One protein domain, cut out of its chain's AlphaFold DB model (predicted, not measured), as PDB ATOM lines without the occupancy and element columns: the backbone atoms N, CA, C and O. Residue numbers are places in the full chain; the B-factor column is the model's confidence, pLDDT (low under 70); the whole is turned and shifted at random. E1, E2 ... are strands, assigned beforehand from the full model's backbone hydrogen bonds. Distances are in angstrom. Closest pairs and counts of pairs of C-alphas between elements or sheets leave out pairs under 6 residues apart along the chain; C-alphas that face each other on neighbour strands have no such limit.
ATOM      1  N   GLN A 229     166.487  97.268 149.382       68.19
ATOM      2  CA  GLN A 229     167.768  96.735 148.908       68.19
ATOM      3  C   GLN A 229     167.708  96.480 147.395       68.19
ATOM      4  O   GLN A 229     166.727  95.923 146.905       68.19
ATOM      5  N   GLY A 230     168.743  96.891 146.658       69.62
ATOM      6  CA  GLY A 230     168.778  96.773 145.195       69.62
ATOM      7  C   GLY A 230     168.521  98.078 144.440       69.62
ATOM      8  O   GLY A 230     168.622  98.105 143.218       69.62
ATOM      9  N   TYR A 231     168.209  99.172 145.140       74.25
ATOM     10  CA  TYR A 231     168.021 100.481 144.522       74.25
ATOM     11  C   TYR A 231     169.331 101.012 143.922       74.25
ATOM     12  O   TYR A 231     170.343 101.115 144.625       74.25
ATOM     13  N   THR A 232     169.282 101.389 142.643       75.81
ATOM     14  CA  THR A 232     170.372 102.040 141.903       75.81
ATOM     15  C   THR A 232     169.819 103.195 141.080       75.81
ATOM     16  O   THR A 232     168.801 103.033 140.406       75.81
ATOM     17  N   PHE A 233     170.497 104.338 141.087       77.56
ATOM     18  CA  PHE A 233     170.067 105.554 140.405       77.56
ATOM     19  C   PHE A 233     171.262 106.311 139.819       77.56
ATOM     20  O   PHE A 233     172.314 106.395 140.455       77.56
ATOM     21  N   ILE A 234     171.066 106.886 138.631       77.81
ATOM     22  CA  ILE A 234     171.989 107.824 137.987       77.81
ATOM     23  C   ILE A 234     171.207 109.076 137.615       77.81
ATOM     24  O   ILE A 234     170.110 108.977 137.064       77.81
ATOM     25  N   GLN A 235     171.811 110.239 137.831       78.12
ATOM     26  CA  GLN A 235     171.311 111.500 137.315       78.12
ATOM     27  C   GLN A 235     172.434 112.417 136.858       78.12
ATOM     28  O   GLN A 235     173.396 112.666 137.581       78.12
ATOM     29  N   GLU A 236     172.261 112.974 135.666       74.00
ATOM     30  CA  GLU A 236     173.048 114.102 135.189       74.00
ATOM     31  C   GLU A 236     172.515 115.393 135.824       74.00
ATOM     32  O   GLU A 236     171.327 115.702 135.711       74.00
ATOM     33  N   ILE A 237     173.379 116.126 136.530       68.12
ATOM     34  CA  ILE A 237     173.012 117.400 137.174       68.12
ATOM     35  C   ILE A 237     173.392 118.586 136.286       68.12
ATOM     36  O   ILE A 237     172.654 119.564 136.200       68.12
ATOM     37  N   LEU A 238     174.544 118.501 135.625       64.62
ATOM     38  CA  LEU A 238     175.113 119.524 134.751       64.62
ATOM     39  C   LEU A 238     175.972 118.828 133.697       64.62
ATOM     40  O   LEU A 238     176.445 117.713 133.923       64.62
ATOM     41  N   HIS A 239     176.278 119.532 132.606       62.53
ATOM     42  CA  HIS A 239     177.293 119.097 131.652       62.53
ATOM     43  C   HIS A 239     178.586 118.817 132.432       62.53
ATOM     44  O   HIS A 239     179.165 119.753 132.989       62.53
ATOM     45  N   LYS A 240     179.021 117.549 132.488       63.72
ATOM     46  CA  LYS A 240     180.182 117.020 133.247       63.72
ATOM     47  C   LYS A 240     179.931 116.558 134.688       63.72
ATOM     48  O   LYS A 240     180.874 116.052 135.285       63.72
ATOM     49  N   TYR A 241     178.732 116.667 135.255       73.12
ATOM     50  CA  TYR A 241     178.449 116.196 136.618       73.12
ATOM     51  C   TYR A 241     177.388 115.101 136.610       73.12
ATOM     52  O   TYR A 241     176.235 115.345 136.250       73.12
ATOM     53  N   VAL A 242     177.773 113.911 137.065       77.06
ATOM     54  CA  VAL A 242     176.886 112.749 137.160       77.06
ATOM     55  C   VAL A 242     176.852 112.281 138.603       77.06
ATOM     56  O   VAL A 242     177.875 111.885 139.158       77.06
ATOM     57  N   CYS A 243     175.676 112.319 139.215       80.06
ATOM     58  CA  CYS A 243     175.466 111.805 140.557       80.06
ATOM     59  C   CYS A 243     174.870 110.408 140.496       80.06
ATOM     60  O   CYS A 243     173.931 110.133 139.750       80.06
ATOM     61  N   VAL A 244     175.457 109.520 141.285       79.69
ATOM     62  CA  VAL A 244     175.130 108.105 141.337       79.69
ATOM     63  C   VAL A 244     174.862 107.704 142.773       79.69
ATOM     64  O   VAL A 244     175.585 108.091 143.693       79.69
ATOM     65  N   ALA A 245     173.820 106.905 142.956       80.25
ATOM     66  CA  ALA A 245     173.510 106.301 144.235       80.25
ATOM     67  C   ALA A 245     173.193 104.825 144.047       80.25
ATOM     68  O   ALA A 245     172.395 104.452 143.186       80.25
ATOM     69  N   SER A 246     173.815 103.986 144.864       77.75
ATOM     70  CA  SER A 246     173.603 102.547 144.836       77.75
ATOM     71  C   SER A 246     173.552 101.979 146.238       77.75
ATOM     72  O   SER A 246     174.340 102.359 147.099       77.75
ATOM     73  N   SER A 247     172.630 101.044 146.444       74.94
ATOM     74  CA  SER A 247     172.609 100.147 147.602       74.94
ATOM     75  C   SER A 247     173.225  98.776 147.303       74.94
ATOM     76  O   SER A 247     173.338  97.950 148.206       74.94
ATOM     77  N   THR A 248     173.622  98.518 146.051       69.00
ATOM     78  CA  THR A 248     174.219  97.251 145.618       69.00
ATOM     79  C   THR A 248     175.743  97.314 145.617       69.00
ATOM     80  O   THR A 248     176.349  98.302 145.202       69.00
ATOM     81  N   VAL A 249     176.351  96.212 146.059       60.84
ATOM     82  CA  VAL A 249     177.809  96.007 146.155       60.84
ATOM     83  C   VAL A 249     178.428  95.638 144.795       60.84
ATOM     84  O   VAL A 249     179.639  95.682 144.620       60.84
ATOM     85  N   GLU A 250     177.598  95.288 143.810       57.25
ATOM     86  CA  GLU A 250     178.020  94.736 142.513       57.25
ATOM     87  C   GLU A 250     178.323  95.796 141.443       57.25
ATOM     88  O   GLU A 250     178.673  95.467 140.309       57.25
ATOM     89  N   LEU A 251     178.174  97.080 141.768       56.81
ATOM     90  CA  LEU A 251     178.411  98.155 140.813       56.81
ATOM     91  C   LEU A 251     179.906  98.441 140.666       56.81
ATOM     92  O   LEU A 251     180.604  98.717 141.638       56.81
ATOM     93  N   VAL A 252     180.386  98.392 139.420       52.75
ATOM     94  CA  VAL A 252     181.797  98.533 139.027       52.75
ATOM     95  C   VAL A 252     182.249  99.998 139.111       52.75
ATOM     96  O   VAL A 252     182.669 100.598 138.127       52.75
ATOM     97  N   ILE A 253     182.161 100.607 140.294       59.59
ATOM     98  CA  ILE A 253     183.080 101.683 140.663       59.59
ATOM     99  C   ILE A 253     184.199 100.993 141.441       59.59
ATOM    100  O   ILE A 253     183.981 100.586 142.587       59.59
ATOM    101  N   PRO A 254     185.380 100.790 140.826       51.59
ATOM    102  CA  PRO A 254     186.488 100.130 141.496       51.59
ATOM    103  C   PRO A 254     186.761 100.844 142.826       51.59
ATOM    104  O   PRO A 254     187.000 102.048 142.822       51.59
ATOM    105  N   ALA A 255     186.712 100.093 143.934       57.56
ATOM    106  CA  ALA A 255     186.948 100.510 145.328       57.56
ATOM    107  C   ALA A 255     185.739 100.856 146.229       57.56
ATOM    108  O   ALA A 255     185.969 101.136 147.405       57.56
ATOM    109  N   ILE A 256     184.478 100.772 145.779       61.34
ATOM    110  CA  ILE A 256     183.318 101.033 146.662       61.34
ATOM    111  C   ILE A 256     182.470  99.764 146.856       61.34
ATOM    112  O   ILE A 256     181.698  99.388 145.987       61.34
ATOM    113  N   GLN A 257     182.617  99.102 148.013       62.84
ATOM    114  CA  GLN A 257     181.931  97.837 148.361       62.84
ATOM    115  C   GLN A 257     180.740  98.004 149.329       62.84
ATOM    116  O   GLN A 257     180.262  97.038 149.918       62.84
ATOM    117  N   ALA A 258     180.266  99.228 149.533       68.44
ATOM    118  CA  ALA A 258     179.159  99.553 150.429       68.44
ATOM    119  C   ALA A 258     178.165 100.459 149.699       68.44
ATOM    120  O   ALA A 258     178.548 101.045 148.684       68.44
ATOM    121  N   PRO A 259     176.920 100.616 150.188       72.62
ATOM    122  CA  PRO A 259     176.027 101.619 149.643       72.62
ATOM    123  C   PRO A 259     176.716 102.970 149.596       72.62
ATOM    124  O   PRO A 259     177.426 103.359 150.524       72.62
ATOM    125  N   PHE A 260     176.522 103.672 148.495       74.62
ATOM    126  CA  PHE A 260     177.181 104.935 148.269       74.62
ATOM    127  C   PHE A 260     176.250 105.901 147.568       74.62
ATOM    128  O   PHE A 260     175.296 105.527 146.886       74.62
ATOM    129  N   SER A 261     176.576 107.166 147.751       78.25
ATOM    130  CA  SER A 261     175.970 108.289 147.076       78.25
ATOM    131  C   SER A 261     177.134 109.217 146.764       78.25
ATOM    132  O   SER A 261     177.754 109.752 147.683       78.25
ATOM    133  N   VAL A 262     177.506 109.343 145.490       76.62
ATOM    134  CA  VAL A 262     178.628 110.195 145.064       76.62
ATOM    135  C   VAL A 262     178.294 110.950 143.780       76.62
ATOM    136  O   VAL A 262     177.563 110.455 142.929       76.62
ATOM    137  N   CYS A 263     178.839 112.156 143.639       79.38
ATOM    138  CA  CYS A 263     178.812 112.912 142.394       79.38
ATOM    139  C   CYS A 263     180.193 112.883 141.752       79.38
ATOM    140  O   CYS A 263     181.183 113.294 142.356       79.38
ATOM    141  N   LEU A 264     180.246 112.385 140.525       78.56
ATOM    142  CA  LEU A 264     181.437 112.317 139.698       78.56
ATOM    143  C   LEU A 264     181.489 113.549 138.791       78.56
ATOM    144  O   LEU A 264     180.464 113.998 138.275       78.56
ATOM    145  N   GLN A 265     182.691 114.083 138.591       80.12
ATOM    146  CA  GLN A 265     182.946 115.234 137.725       80.12
ATOM    147  C   GLN A 265     183.720 114.792 136.480       80.12
ATOM    148  O   GLN A 265     184.527 113.868 136.549       80.12
ATOM    149  N   ASN A 266     183.513 115.481 135.358       75.19
ATOM    150  CA  ASN A 266     184.164 115.238 134.066       75.19
ATOM    151  C   ASN A 266     183.988 113.806 133.535       75.19
ATOM    152  O   ASN A 266     184.896 113.241 132.929       75.19
ATOM    153  N   VAL A 267     182.807 113.221 133.746       72.38
ATOM    154  CA  VAL A 267     182.465 111.897 133.215       72.38
ATOM    155  C   VAL A 267     181.978 112.036 131.775       72.38
ATOM    156  O   VAL A 267     180.971 112.692 131.534       72.38
ATOM    157  N   SER A 268     182.677 111.415 130.825       76.12
ATOM    158  CA  SER A 268     182.260 111.319 129.415       76.12
ATOM    159  C   SER A 268     181.580 109.986 129.094       76.12
ATOM    160  O   SER A 268     180.694 109.917 128.244       76.12
ATOM    161  N   VAL A 269     181.977 108.919 129.788       76.00
ATOM    162  CA  VAL A 269     181.415 107.574 129.653       76.00
ATOM    163  C   VAL A 269     181.317 106.939 131.036       76.00
ATOM    164  O   VAL A 269     182.282 106.972 131.797       76.00
ATOM    165  N   LEU A 270     180.167 106.346 131.355       75.94
ATOM    166  CA  LEU A 270     179.945 105.594 132.590       75.94
ATOM    167  C   LEU A 270     179.321 104.244 132.263       75.94
ATOM    168  O   LEU A 270     178.289 104.185 131.602       75.94
ATOM    169  N   GLN A 271     179.903 103.163 132.769       76.31
ATOM    170  CA  GLN A 271     179.225 101.873 132.798       76.31
ATOM    171  C   GLN A 271     178.493 101.725 134.124       76.31
ATOM    172  O   GLN A 271     179.093 101.869 135.188       76.31
ATOM    173  N   TRP A 272     177.191 101.468 134.068       75.12
ATOM    174  CA  TRP A 272     176.346 101.392 135.252       75.12
ATOM    175  C   TRP A 272     175.257 100.350 135.079       75.12
ATOM    176  O   TRP A 272     174.625 100.344 134.035       75.12
ATOM    177  N   ALA A 273     175.033  99.542 136.123       69.19
ATOM    178  CA  ALA A 273     173.991  98.521 136.290       69.19
ATOM    179  C   ALA A 273     173.716  97.658 135.038       69.19
ATOM    180  O   ALA A 273     173.248  98.130 134.007       69.19
ATOM    181  N   ASN A 274     173.950  96.345 135.131       68.81
ATOM    182  CA  ASN A 274     173.786  95.406 134.008       68.81
ATOM    183  C   ASN A 274     174.679  95.730 132.791       68.81
ATOM    184  O   ASN A 274     174.282  95.502 131.650       68.81
ATOM    185  N   ASN A 275     175.882  96.273 133.021       72.25
ATOM    186  CA  ASN A 275     176.851  96.656 131.983       72.25
ATOM    187  C   ASN A 275     176.324  97.651 130.925       72.25
ATOM    188  O   ASN A 275     176.896  97.757 129.837       72.25
ATOM    189  N   ALA A 276     175.271  98.416 131.227       73.06
ATOM    190  CA  ALA A 276     174.824  99.480 130.337       73.06
ATOM    191  C   ALA A 276     175.868 100.605 130.302       73.06
ATOM    192  O   ALA A 276     176.356 101.054 131.339       73.06
ATOM    193  N   THR A 277     176.232 101.047 129.097       79.31
ATOM    194  CA  THR A 277     177.202 102.129 128.891       79.31
ATOM    195  C   THR A 277     176.457 103.419 128.559       79.31
ATOM    196  O   THR A 277     175.729 103.485 127.571       79.31
ATOM    197  N   TYR A 278     176.641 104.437 129.392       74.31
ATOM    198  CA  TYR A 278     176.075 105.771 129.250       74.31
ATOM    199  C   TYR A 278     177.143 106.709 128.695       74.31
ATOM    200  O   TYR A 278     178.248 106.773 129.232       74.31
ATOM    201  N   HIS A 279     176.808 107.436 127.632       78.06
ATOM    202  CA  HIS A 279     177.671 108.447 127.027       78.06
ATOM    203  C   HIS A 279     177.123 109.836 127.351       78.06
ATOM    204  O   HIS A 279     175.992 110.158 126.988       78.06
ATOM    205  N   PHE A 280     177.934 110.648 128.024       73.00
ATOM    206  CA  PHE A 280     177.613 112.027 128.373       73.00
ATOM    207  C   PHE A 280     178.366 112.935 127.409       73.00
ATOM    208  O   PHE A 280     179.595 113.040 127.450       73.00
ATOM    209  N   TYR A 281     177.631 113.537 126.481       63.44
ATOM    210  CA  TYR A 281     178.207 114.430 125.487       63.44
ATOM    211  C   TYR A 281     178.469 115.795 126.120       63.44
ATOM    212  O   TYR A 281     177.596 116.356 126.781       63.44
ATOM    213  N   GLU A 282     179.654 116.366 125.882       60.59
ATOM    214  CA  GLU A 282     179.807 117.802 126.087       60.59
ATOM    215  C   GLU A 282     178.803 118.512 125.166       60.59
ATOM    216  O   GLU A 282     178.723 118.165 123.978       60.59
ATOM    217  N   PRO A 283     178.034 119.499 125.667       53.53
ATOM    218  CA  PRO A 283     177.342 120.398 124.770       53.53
ATOM    219  C   PRO A 283     178.427 120.998 123.885       53.53
ATOM    220  O   PRO A 283     179.395 121.584 124.375       53.53
ATOM    221  N   TRP A 284     178.294 120.781 122.581       43.38
ATOM    222  CA  TRP A 284     179.114 121.452 121.593       43.38
ATOM    223  C   TRP A 284     179.176 122.923 121.976       43.38
ATOM    224  O   TRP A 284     178.136 123.564 122.115       43.38
TER     225      TRP A 284
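This is residues 229 to 284 of the 416 residues of the protein "uncharacterized protein LOC117366003" of Geotrypetes seraphini (UniProt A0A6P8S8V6). A three-stranded sheet, E1, E2 and E3, runs along the length of this domain, and a small two-stranded hairpin, E4 and E5, is set over one of its faces with a gap between. The long loop of residues 247 to 259, between E2 and E3, folds over the same face at one end, while residues 280 to 284 run on toward the opposite end. The printed part has 56 residues with no named helix and five strands in the order E1 E2 E3 E4 E5; the class is all strand, though under half of the residues, 27 of 56, are in named elements. Both sheets are antiparallel, the larger in the order E1, E2, E3. The whole is compact, with a radius of gyration of the C-alphas of 11.3 A, and only just elongated, spanning 38 by 19 by 19 A.

Start at E1, residues 232 to 238, and follow it through a tight link into E2, residues 241 to 246. They form an antiparallel hairpin at 166 degrees between directions; look at N 233 and O 245, 2.8 A apart and within hydrogen-bond range. The C-alphas of Thr 232 and Ser 246, which face each other, are 4.4 A apart. E3, residues 260 to 265, is the next antiparallel neighbour of E2, at 164 degrees, and the two are a hairpin across a long link; N 244 and O 262 are 2.8 A apart, within hydrogen-bond range. E1, E2 and E3 form a meander, each strand the antiparallel neighbour of the one before, with E1 and E3 as edge strands. After a tight link come E4, residues 269 to 272, and E5, residues 276 to 279, an antiparallel hairpin at 156 degrees; N 278 and O 270 are 2.8 A apart, within hydrogen-bond range. E4 and E5 are apart from E1, E2 and E3, E4 and E1 only just, at 8.2 A.

Find C-alpha 232 at (170.372, 102.040, 141.903); from there E1 runs 19.5 A to C-alpha 238. E2 returns over 16.7 A to C-alpha 246 at (173.603, 102.547, 144.836). E3 covers 15.8 A from Phe 260 to Gln 265. E4, from Val 269 to Trp 272, and E5, from Ala 276, are shorter; E5 ends at C-alpha 279, (177.671, 108.447, 127.027).

Look for the two C-alphas farthest apart at Gln 229 and Trp 284, 38.5 A. The printed part has no cut, and its long link is residues 247 to 259. The mean pLDDT of the printed part is 70.2; this predicted model is under 70 at residues 229 to 230, 237 to 240, 248 to 258, 273 to 274 and 281 to 284.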